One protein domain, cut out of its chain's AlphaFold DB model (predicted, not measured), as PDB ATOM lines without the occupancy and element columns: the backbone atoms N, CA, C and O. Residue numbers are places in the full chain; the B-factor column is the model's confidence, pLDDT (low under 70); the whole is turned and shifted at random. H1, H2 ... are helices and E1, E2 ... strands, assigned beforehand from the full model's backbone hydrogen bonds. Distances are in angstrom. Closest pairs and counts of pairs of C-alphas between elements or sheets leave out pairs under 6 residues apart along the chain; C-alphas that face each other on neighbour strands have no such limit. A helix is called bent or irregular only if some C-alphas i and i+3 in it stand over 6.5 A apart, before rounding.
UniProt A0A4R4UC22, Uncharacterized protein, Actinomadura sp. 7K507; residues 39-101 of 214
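What this domain is: This is residues 39 to 101 of the 214 residues of an uncharacterized protein of Actinomadura sp. 7K507 (UniProt A0A4R4UC22). A two-stranded antiparallel ribbon, E1 and E2, has a helical hairpin, H1 and H2, near one end; both ends of the printed part lie towards the other. The 63 printed residues hold E1, H1, H2 and E2 in that order, a mixed class with under half of the residues in named elements. The whole is elongated, 35 by 21 by 17 A, and only just compact, close to loose, with a radius of gyration of the C-alphas of 12.4 A.

How they stand to each other: E1, residues 46 to 50, and E2, residues 88 to 92, are antiparallel at 158 degrees; N 48 and O 90 are 2.9 A apart, within hydrogen-bond range. The closest C-alphas of E1 and H1, residues 53 to 60, are Ala 50 and Ile 56, 6.0 A apart. H1 touches H2, residues 73 to 82, opposite ways at a steep tilt of 39 degrees; their closest C-alphas, Ala 53 and Met 76, are 5.1 A apart. E1 and H2 are apart. Every O i to N i+4 pair is within range in H2, but 2 of 4 in H1, which is irregular: C-alphas 54 and 57 are 7.0 A apart.

Where its parts are: E1 spans 12.9 A from C-alpha 46 at (52.544, 75.029, 107.632), H1 11.4 A, H2 14.4 A, and E2 12.5 A to C-alpha 92 at (51.071, 77.180, 111.828).

The domain as a whole: The C-alphas farthest apart, Asp 42 and Ala 81, are 35.5 A apart. The printed part has no cut; the H1 to H2 link, residues 61 to 72, is long. Residues 39 to 45 and 94 to 101 have pLDDT under 70.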
ATOM      1  N   ASN A  39      61.400  79.454 116.276       40.09
ATOM      2  CA  ASN A  39      60.799  78.205 115.715       40.09
ATOM      3  C   ASN A  39      61.829  77.050 115.420       40.09
ATOM      4  O   ASN A  39      62.616  77.211 114.496       40.09
ATOM      5  N   ARG A  40      61.876  75.950 116.209       39.91
ATOM      6  CA  ARG A  40      62.771  74.739 116.117       39.91
ATOM      7  C   ARG A  40      62.030  73.473 115.617       39.91
ATOM      8  O   ARG A  40      62.622  72.399 115.647       39.91
ATOM      9  N   ALA A  41      60.756  73.533 115.225       37.94
ATOM     10  CA  ALA A  41      59.970  72.311 115.001       37.94
ATOM     11  C   ALA A  41      60.604  71.360 113.961       37.94
ATOM     12  O   ALA A  41      61.078  71.800 112.910       37.94
ATOM     13  N   ASP A  42      60.549  70.047 114.209       37.47
ATOM     14  CA  ASP A  42      61.034  69.063 113.238       37.47
ATOM     15  C   ASP A  42      60.069  68.976 112.034       37.47
ATOM     16  O   ASP A  42      58.881  68.637 112.143       37.47
ATOM     17  N   GLY A  43      60.585  69.328 110.853       44.53
ATOM     18  CA  GLY A  43      59.842  69.420 109.592       44.53
ATOM     19  C   GLY A  43      59.321  70.829 109.244       44.53
ATOM     20  O   GLY A  43      59.372  71.750 110.048       44.53
ATOM     21  N   PRO A  44      58.815  71.037 108.014       52.28
ATOM     22  CA  PRO A  44      58.467  72.369 107.518       52.28
ATOM     23  C   PRO A  44      57.258  72.973 108.242       52.28
ATOM     24  O   PRO A  44      56.293  72.263 108.538       52.28
ATOM     25  N   ASN A  45      57.279  74.295 108.436       62.94
ATOM     26  CA  ASN A  45      56.116  75.075 108.866       62.94
ATOM     27  C   ASN A  45      54.951  74.901 107.895       62.94
ATOM     28  O   ASN A  45      55.150  74.899 106.677       62.94
ATOM     29  N   ALA A  46      53.736  74.829 108.432       73.00
ATOM     30  CA  ALA A  46      52.544  75.029 107.632       73.00
ATOM     31  C   ALA A  46      52.230  76.532 107.591       73.00
ATOM     32  O   ALA A  46      52.355  77.237 108.590       73.00
ATOM     33  N   MET A  47      51.821  77.025 106.429       80.19
ATOM     34  CA  MET A  47      51.190  78.331 106.302       80.19
ATOM     35  C   MET A  47      49.797  78.096 105.746       80.19
ATOM     36  O   MET A  47      49.644  77.495 104.681       80.19
ATOM     37  N   LEU A  48      48.795  78.541 106.489       86.25
ATOM     38  CA  LEU A  48      47.424  78.576 106.022       86.25
ATOM     39  C   LEU A  48      47.217  79.895 105.279       86.25
ATOM     40  O   LEU A  48      47.530  80.950 105.823       86.25
ATOM     41  N   LEU A  49      46.695  79.833 104.057       89.06
ATOM     42  CA  LEU A  49      46.235  81.005 103.318       89.06
ATOM     43  C   LEU A  49      44.716  80.921 103.196       89.06
ATOM     44  O   LEU A  49      44.194  79.899 102.741       89.06
ATOM     45  N   ALA A  50      44.029  81.985 103.594       89.94
ATOM     46  CA  ALA A  50      42.584  82.126 103.484       89.94
ATOM     47  C   ALA A  50      42.263  83.449 102.779       89.94
ATOM     48  O   ALA A  50      42.827  84.477 103.134       89.94
ATOM     49  N   ALA A  51      41.379  83.422 101.778       89.44
ATOM     50  CA  ALA A  51      41.000  84.616 101.008       89.44
ATOM     51  C   ALA A  51      40.127  85.614 101.798       89.44
ATOM     52  O   ALA A  51      39.862  86.707 101.318       89.44
ATOM     53  N   ASP A  52      39.671  85.203 102.982       90.75
ATOM     54  CA  ASP A  52      38.925  85.986 103.958       90.75
ATOM     55  C   ASP A  52      39.220  85.404 105.353       90.75
ATOM     56  O   ASP A  52      39.419  84.188 105.487       90.75
ATOM     57  N   ALA A  53      39.273  86.244 106.389       91.12
ATOM     58  CA  ALA A  53      39.623  85.814 107.743       91.12
ATOM     59  C   ALA A  53      38.603  84.830 108.352       91.12
ATOM     60  O   ALA A  53      38.993  83.891 109.047       91.12
ATOM     61  N   THR A  54      37.313  84.962 108.028       91.81
ATOM     62  CA  THR A  54      36.242  84.075 108.523       91.81
ATOM     63  C   THR A  54      36.394  82.623 108.055       91.81
ATOM     64  O   THR A  54      35.835  81.707 108.661       91.81
ATOM     65  N   LEU A  55      37.190  82.374 107.008       94.06
ATOM     66  CA  LEU A  55      37.459  81.035 106.480       94.06
ATOM     67  C   LEU A  55      38.574  80.296 107.242       94.06
ATOM     68  O   LEU A  55      38.737  79.084 107.064       94.06
ATOM     69  N   ILE A  56      39.343  80.991 108.090       92.19
ATOM     70  CA  ILE A  56      40.487  80.424 108.820       92.19
ATOM     71  C   ILE A  56      40.089  79.248 109.728       92.19
ATOM     72  O   ILE A  56      40.734  78.205 109.596       92.19
ATOM     73  N   PRO A  57      39.037  79.314 110.576       91.69
ATOM     74  CA  PRO A  57      38.678  78.203 111.466       91.69
ATOM     75  C   PRO A  57      38.383  76.899 110.712       91.69
ATOM     76  O   PRO A  57      38.886  75.832 111.068       91.69
ATOM     77  N   ALA A  58      37.640  76.980 109.604       92.12
ATOM     78  CA  ALA A  58      37.368  75.827 108.751       92.12
ATOM     79  C   ALA A  58      38.646  75.320 108.061       92.12
ATOM     80  O   ALA A  58      38.884  74.113 107.983       92.12
ATOM     81  N   ALA A  59      39.497  76.226 107.580       91.62
ATOM     82  CA  ALA A  59      40.716  75.870 106.868       91.62
ATOM     83  C   ALA A  59      41.815  75.294 107.795       91.62
ATOM     84  O   ALA A  59      42.564  74.418 107.355       91.62
ATOM     85  N   LEU A  60      41.858  75.672 109.082       90.56
ATOM     86  CA  LEU A  60      42.755  75.105 110.103       90.56
ATOM     87  C   LEU A  60      42.587  73.593 110.299       90.56
ATOM     88  O   LEU A  60      43.553  72.908 110.638       90.56
ATOM     89  N   THR A  61      41.410  73.031 110.009       91.31
ATOM     90  CA  THR A  61      41.184  71.573 110.049       91.31
ATOM     91  C   THR A  61      42.159  70.793 109.152       91.31
ATOM     92  O   THR A  61      42.510  69.655 109.466       91.31
ATOM     93  N   ARG A  62      42.675  71.429 108.088       90.06
ATOM     94  CA  ARG A  62      43.658  70.875 107.139       90.06
ATOM     95  C   ARG A  62      45.087  70.821 107.693       90.06
ATOM     96  O   ARG A  62      45.937  70.147 107.115       90.06
ATOM     97  N   VAL A  63      45.368  71.544 108.775       87.81
ATOM     98  CA  VAL A  63      46.655  71.535 109.483       87.81
ATOM     99  C   VAL A  63      46.636  70.400 110.523       87.81
ATOM    100  O   VAL A  63      45.590  70.178 111.140       87.81
ATOM    101  N   PRO A  64      47.745  69.665 110.748       85.94
ATOM    102  CA  PRO A  64      47.830  68.689 111.836       85.94
ATOM    103  C   PRO A  64      47.587  69.350 113.193       85.94
ATOM    104  O   PRO A  64      48.175  70.388 113.473       85.94
ATOM    105  N   GLU A  65      46.775  68.723 114.043       86.56
ATOM    106  CA  GLU A  65      46.268  69.293 115.301       86.56
ATOM    107  C   GLU A  65      47.344  69.945 116.180       86.56
ATOM    108  O   GLU A  65      47.223  71.122 116.494       86.56
ATOM    109  N   ARG A  66      48.465  69.254 116.436       81.81
ATOM    110  CA  ARG A  66      49.618  69.768 117.215       81.81
ATOM    111  C   ARG A  66      50.301  71.040 116.669       81.81
ATOM    112  O   ARG A  66      51.241  71.531 117.274       81.81
ATOM    113  N   ARG A  67      49.920  71.504 115.475       78.44
ATOM    114  CA  ARG A  67      50.446  72.711 114.811       78.44
ATOM    115  C   ARG A  67      49.363  73.753 114.540       78.44
ATOM    116  O   ARG A  67      49.645  74.750 113.874       78.44
ATOM    117  N   ARG A  68      48.117  73.493 114.949       85.56
ATOM    118  CA  ARG A  68      47.034  74.466 114.824       85.56
ATOM    119  C   ARG A  68      47.246  75.532 115.899       85.56
ATOM    120  O   ARG A  68      47.331  75.156 117.066       85.56
ATOM    121  N   PRO A  69      47.335  76.821 115.541       80.69
ATOM    122  CA  PRO A  69      47.138  77.871 116.523       80.69
ATOM    123  C   PRO A  69      45.731  77.756 117.119       80.69
ATOM    124  O   PRO A  69      44.783  77.456 116.387       80.69
ATOM    125  N   ASP A  70      45.607  78.012 118.418       82.75
ATOM    126  CA  ASP A  70      44.315  78.353 119.009       82.75
ATOM    127  C   ASP A  70      44.070  79.839 118.724       82.75
ATOM    128  O   ASP A  70      44.953  80.668 118.949       82.75
ATOM    129  N   LEU A  71      42.932  80.165 118.116       84.44
ATOM    130  CA  LEU A  71      42.626  81.511 117.630       84.44
ATOM    131  C   LEU A  71      41.272  81.943 118.173       84.44
ATOM    132  O   LEU A  71      40.260  81.304 117.878       84.44
ATOM    133  N   ASP A  72      41.252  83.066 118.888       87.81
ATOM    134  CA  ASP A  72      40.016  83.735 119.283       87.81
ATOM    135  C   ASP A  72      39.162  84.029 118.027       87.81
ATOM    136  O   ASP A  72      39.640  84.695 117.101       87.81
ATOM    137  N   PRO A  73      37.902  83.556 117.946       90.06
ATOM    138  CA  PRO A  73      36.998  83.904 116.851       90.06
ATOM    139  C   PRO A  73      36.861  85.419 116.630       90.06
ATOM    140  O   PRO A  73      36.800  85.853 115.478       90.06
ATOM    141  N   ALA A  74      36.910  86.230 117.693       92.19
ATOM    142  CA  ALA A  74      36.836  87.690 117.603       92.19
ATOM    143  C   ALA A  74      38.037  88.302 116.857       92.19
ATOM    144  O   ALA A  74      37.909  89.354 116.226       92.19
ATOM    145  N   LEU A  75      39.195  87.631 116.848       89.81
ATOM    146  CA  LEU A  75      40.342  88.027 116.028       89.81
ATOM    147  C   LEU A  75      40.041  87.863 114.529       89.81
ATOM    148  O   LEU A  75      40.462  88.683 113.712       89.81
ATOM    149  N   MET A  76      39.299  86.819 114.152       91.06
ATOM    150  CA  MET A  76      38.912  86.578 112.758       91.06
ATOM    151  C   MET A  76      37.846  87.583 112.307       91.06
ATOM    152  O   MET A  76      37.924  88.096 111.192       91.06
ATOM    153  N   GLU A  77      36.897  87.913 113.188       92.88
ATOM    154  CA  GLU A  77      35.906  88.975 112.969       92.88
ATOM    155  C   GLU A  77      36.578  90.346 112.793       92.88
ATOM    156  O   GLU A  77      36.255  91.064 111.846       92.88
ATOM    157  N   PHE A  78      37.573  90.673 113.628       93.00
ATOM    158  CA  PHE A  78      38.390  91.878 113.471       93.00
ATOM    159  C   PHE A  78      39.051  91.929 112.087       93.00
ATOM    160  O   PHE A  78      38.863  92.900 111.355       93.00
ATOM    161  N   TYR A  79      39.791  90.888 111.686       91.88
ATOM    162  CA  TYR A  79      40.489  90.910 110.395       91.88
ATOM    163  C   TYR A  79      39.534  90.962 109.197       91.88
ATOM    164  O   TYR A  79      39.839  91.651 108.228       91.88
ATOM    165  N   ALA A  80      38.371  90.308 109.266       91.81
ATOM    166  CA  ALA A  80      37.354  90.401 108.219       91.81
ATOM    167  C   ALA A  80      36.756  91.816 108.102       91.81
ATOM    168  O   ALA A  80      36.531  92.302 106.993       91.81
ATOM    169  N   ALA A  81      36.527  92.494 109.232       92.06
ATOM    170  CA  ALA A  81      35.969  93.845 109.263       92.06
ATOM    171  C   ALA A  81      36.976  94.926 108.830       92.06
ATOM    172  O   ALA A  81      36.606  95.872 108.134       92.06
ATOM    173  N   PHE A  82      38.239  94.795 109.244       91.25
ATOM    174  CA  PHE A  82      39.274  95.816 109.056       91.25
ATOM    175  C   PHE A  82      40.139  95.620 107.804       91.25
ATOM    176  O   PHE A  82      40.684  96.602 107.303       91.25
ATOM    177  N   TYR A  83      40.218  94.399 107.267       90.06
ATOM    178  CA  TYR A  83      40.943  94.069 106.035       90.06
ATOM    179  C   TYR A  83      40.054  93.291 105.042       90.06
ATOM    180  O   TYR A  83      40.403  92.180 104.625       90.06
ATOM    181  N   PRO A  84      38.896  93.840 104.628       88.31
ATOM    182  CA  PRO A  84      38.014  93.167 103.679       88.31
ATOM    183  C   PRO A  84      38.755  92.849 102.371       88.31
ATOM    184  O   PRO A  84      39.571  93.634 101.886       88.31
ATOM    185  N   GLY A  85      38.502  91.662 101.814       85.31
ATOM    186  CA  GLY A  85      39.135  91.182 100.578       85.31
ATOM    187  C   GLY A  85      40.625  90.823 100.681       85.31
ATOM    188  O   GLY A  85      41.206  90.387  99.687       85.31
ATOM    189  N   HIS A  86      41.261  90.972 101.849       87.62
ATOM    190  CA  HIS A  86      42.662  90.600 102.023       87.62
ATOM    191  C   HIS A  86      42.825  89.093 102.237       87.62
ATOM    192  O   HIS A  86      42.144  88.471 103.051       87.62
ATOM    193  N   THR A  87      43.822  88.506 101.568       88.94
ATOM    194  CA  THR A  87      44.266  87.148 101.897       88.94
ATOM    195  C   THR A  87      45.064  87.168 103.198       88.94
ATOM    196  O   THR A  87      46.134  87.774 103.269       88.94
ATOM    197  N   ILE A  88      44.579  86.453 104.211       88.44
ATOM    198  CA  ILE A  88      45.251  86.312 105.502       88.44
ATOM    199  C   ILE A  88      46.150  85.071 105.492       88.44
ATOM    200  O   ILE A  88      45.749  83.986 105.062       88.44
ATOM    201  N   ALA A  89      47.377  85.241 105.991       86.88
ATOM    202  CA  ALA A  89      48.378  84.191 106.116       86.88
ATOM    203  C   ALA A  89      48.632  83.844 107.590       86.88
ATOM    204  O   ALA A  89      49.239  84.626 108.319       86.88
ATOM    205  N   VAL A  90      48.212  82.652 108.020       86.56
ATOM    206  CA  VAL A  90      48.409  82.164 109.394       86.56
ATOM    207  C   VAL A  90      49.593  81.201 109.442       86.56
ATOM    208  O   VAL A  90      49.591  80.141 108.808       86.56
ATOM    209  N   CYS A  91      50.619  81.559 110.214       81.44
ATOM    210  CA  CYS A  91      51.773  80.699 110.463       81.44
ATOM    211  C   CYS A  91      51.405  79.608 111.475       81.44
ATOM    212  O   CYS A  91      51.106  79.901 112.625       81.44
ATOM    213  N   CYS A  92      51.457  78.350 111.044       80.12
ATOM    214  CA  CYS A  92      51.071  77.180 111.828       80.12
ATOM    215  C   CYS A  92      52.320  76.334 112.137       80.12
ATOM    216  O   CYS A  92      52.891  75.683 111.249       80.12
ATOM    217  N   PHE A  93      52.767  76.365 113.391       73.00
ATOM    218  CA  PHE A  93      53.991  75.718 113.870       73.00
ATOM    219  C   PHE A  93      53.770  75.060 115.238       73.00
ATOM    220  O   PHE A  93      52.729  75.240 115.859       73.00
ATOM    221  N   ASP A  94      54.734  74.246 115.663       66.19
ATOM    222  CA  ASP A  94      54.737  73.605 116.981       66.19
ATOM    223  C   ASP A  94      55.450  74.536 117.977       66.19
ATOM    224  O   ASP A  94      56.561  74.991 117.696       66.19
ATOM    225  N   GLY A  95      54.796  74.878 119.089       54.72
ATOM    226  CA  GLY A  95      55.280  75.888 120.039       54.72
ATOM    227  C   GLY A  95      56.337  75.385 121.026       54.72
ATOM    228  O   GLY A  95      57.056  76.194 121.607       54.72
ATOM    229  N   ALA A  96      56.472  74.064 121.195       52.91
ATOM    230  CA  ALA A  96      57.442  73.467 122.120       52.91
ATOM    231  C   ALA A  96      58.906  73.702 121.704       52.91
ATOM    232  O   ALA A  96      59.832  73.501 122.491       52.91
ATOM    233  N   ASP A  97      59.115  74.111 120.454       52.84
ATOM    234  CA  ASP A  97      60.407  74.082 119.812       52.84
ATOM    235  C   ASP A  97      60.616  75.379 119.021       52.84
ATOM    236  O   ASP A  97      59.890  75.683 118.073       52.84
ATOM    237  N   ALA A  98      61.642  76.152 119.415       50.78
ATOM    238  CA  ALA A  98      61.755  77.575 119.100       50.78
ATOM    239  C   ALA A  98      63.216  78.098 118.811       50.78
ATOM    240  O   ALA A  98      64.012  78.200 119.745       50.78
ATOM    241  N   HIS A  99      63.613  78.316 117.523       52.66
ATOM    242  CA  HIS A  99      64.780  79.045 116.911       52.66
ATOM    243  C   HIS A  99      64.877  78.939 115.335       52.66
ATOM    244  O   HIS A  99      65.311  77.897 114.851       52.66
ATOM    245  N   ARG A 100      64.683  80.038 114.551       52.41
ATOM    246  CA  ARG A 100      64.951  80.256 113.071       52.41
ATOM    247  C   ARG A 100      63.809  80.093 112.029       52.41
ATOM    248  O   ARG A 100      63.902  79.275 111.108       52.41
ATOM    249  N   ALA A 101      62.826  81.001 112.017       54.09
ATOM    250  CA  ALA A 101      62.017  81.213 110.804       54.09
ATOM    251  C   ALA A 101      62.836  81.807 109.636       54.09
ATOM    252  O   ALA A 101      63.848  82.481 109.830       54.09
TER     253      ALA A 101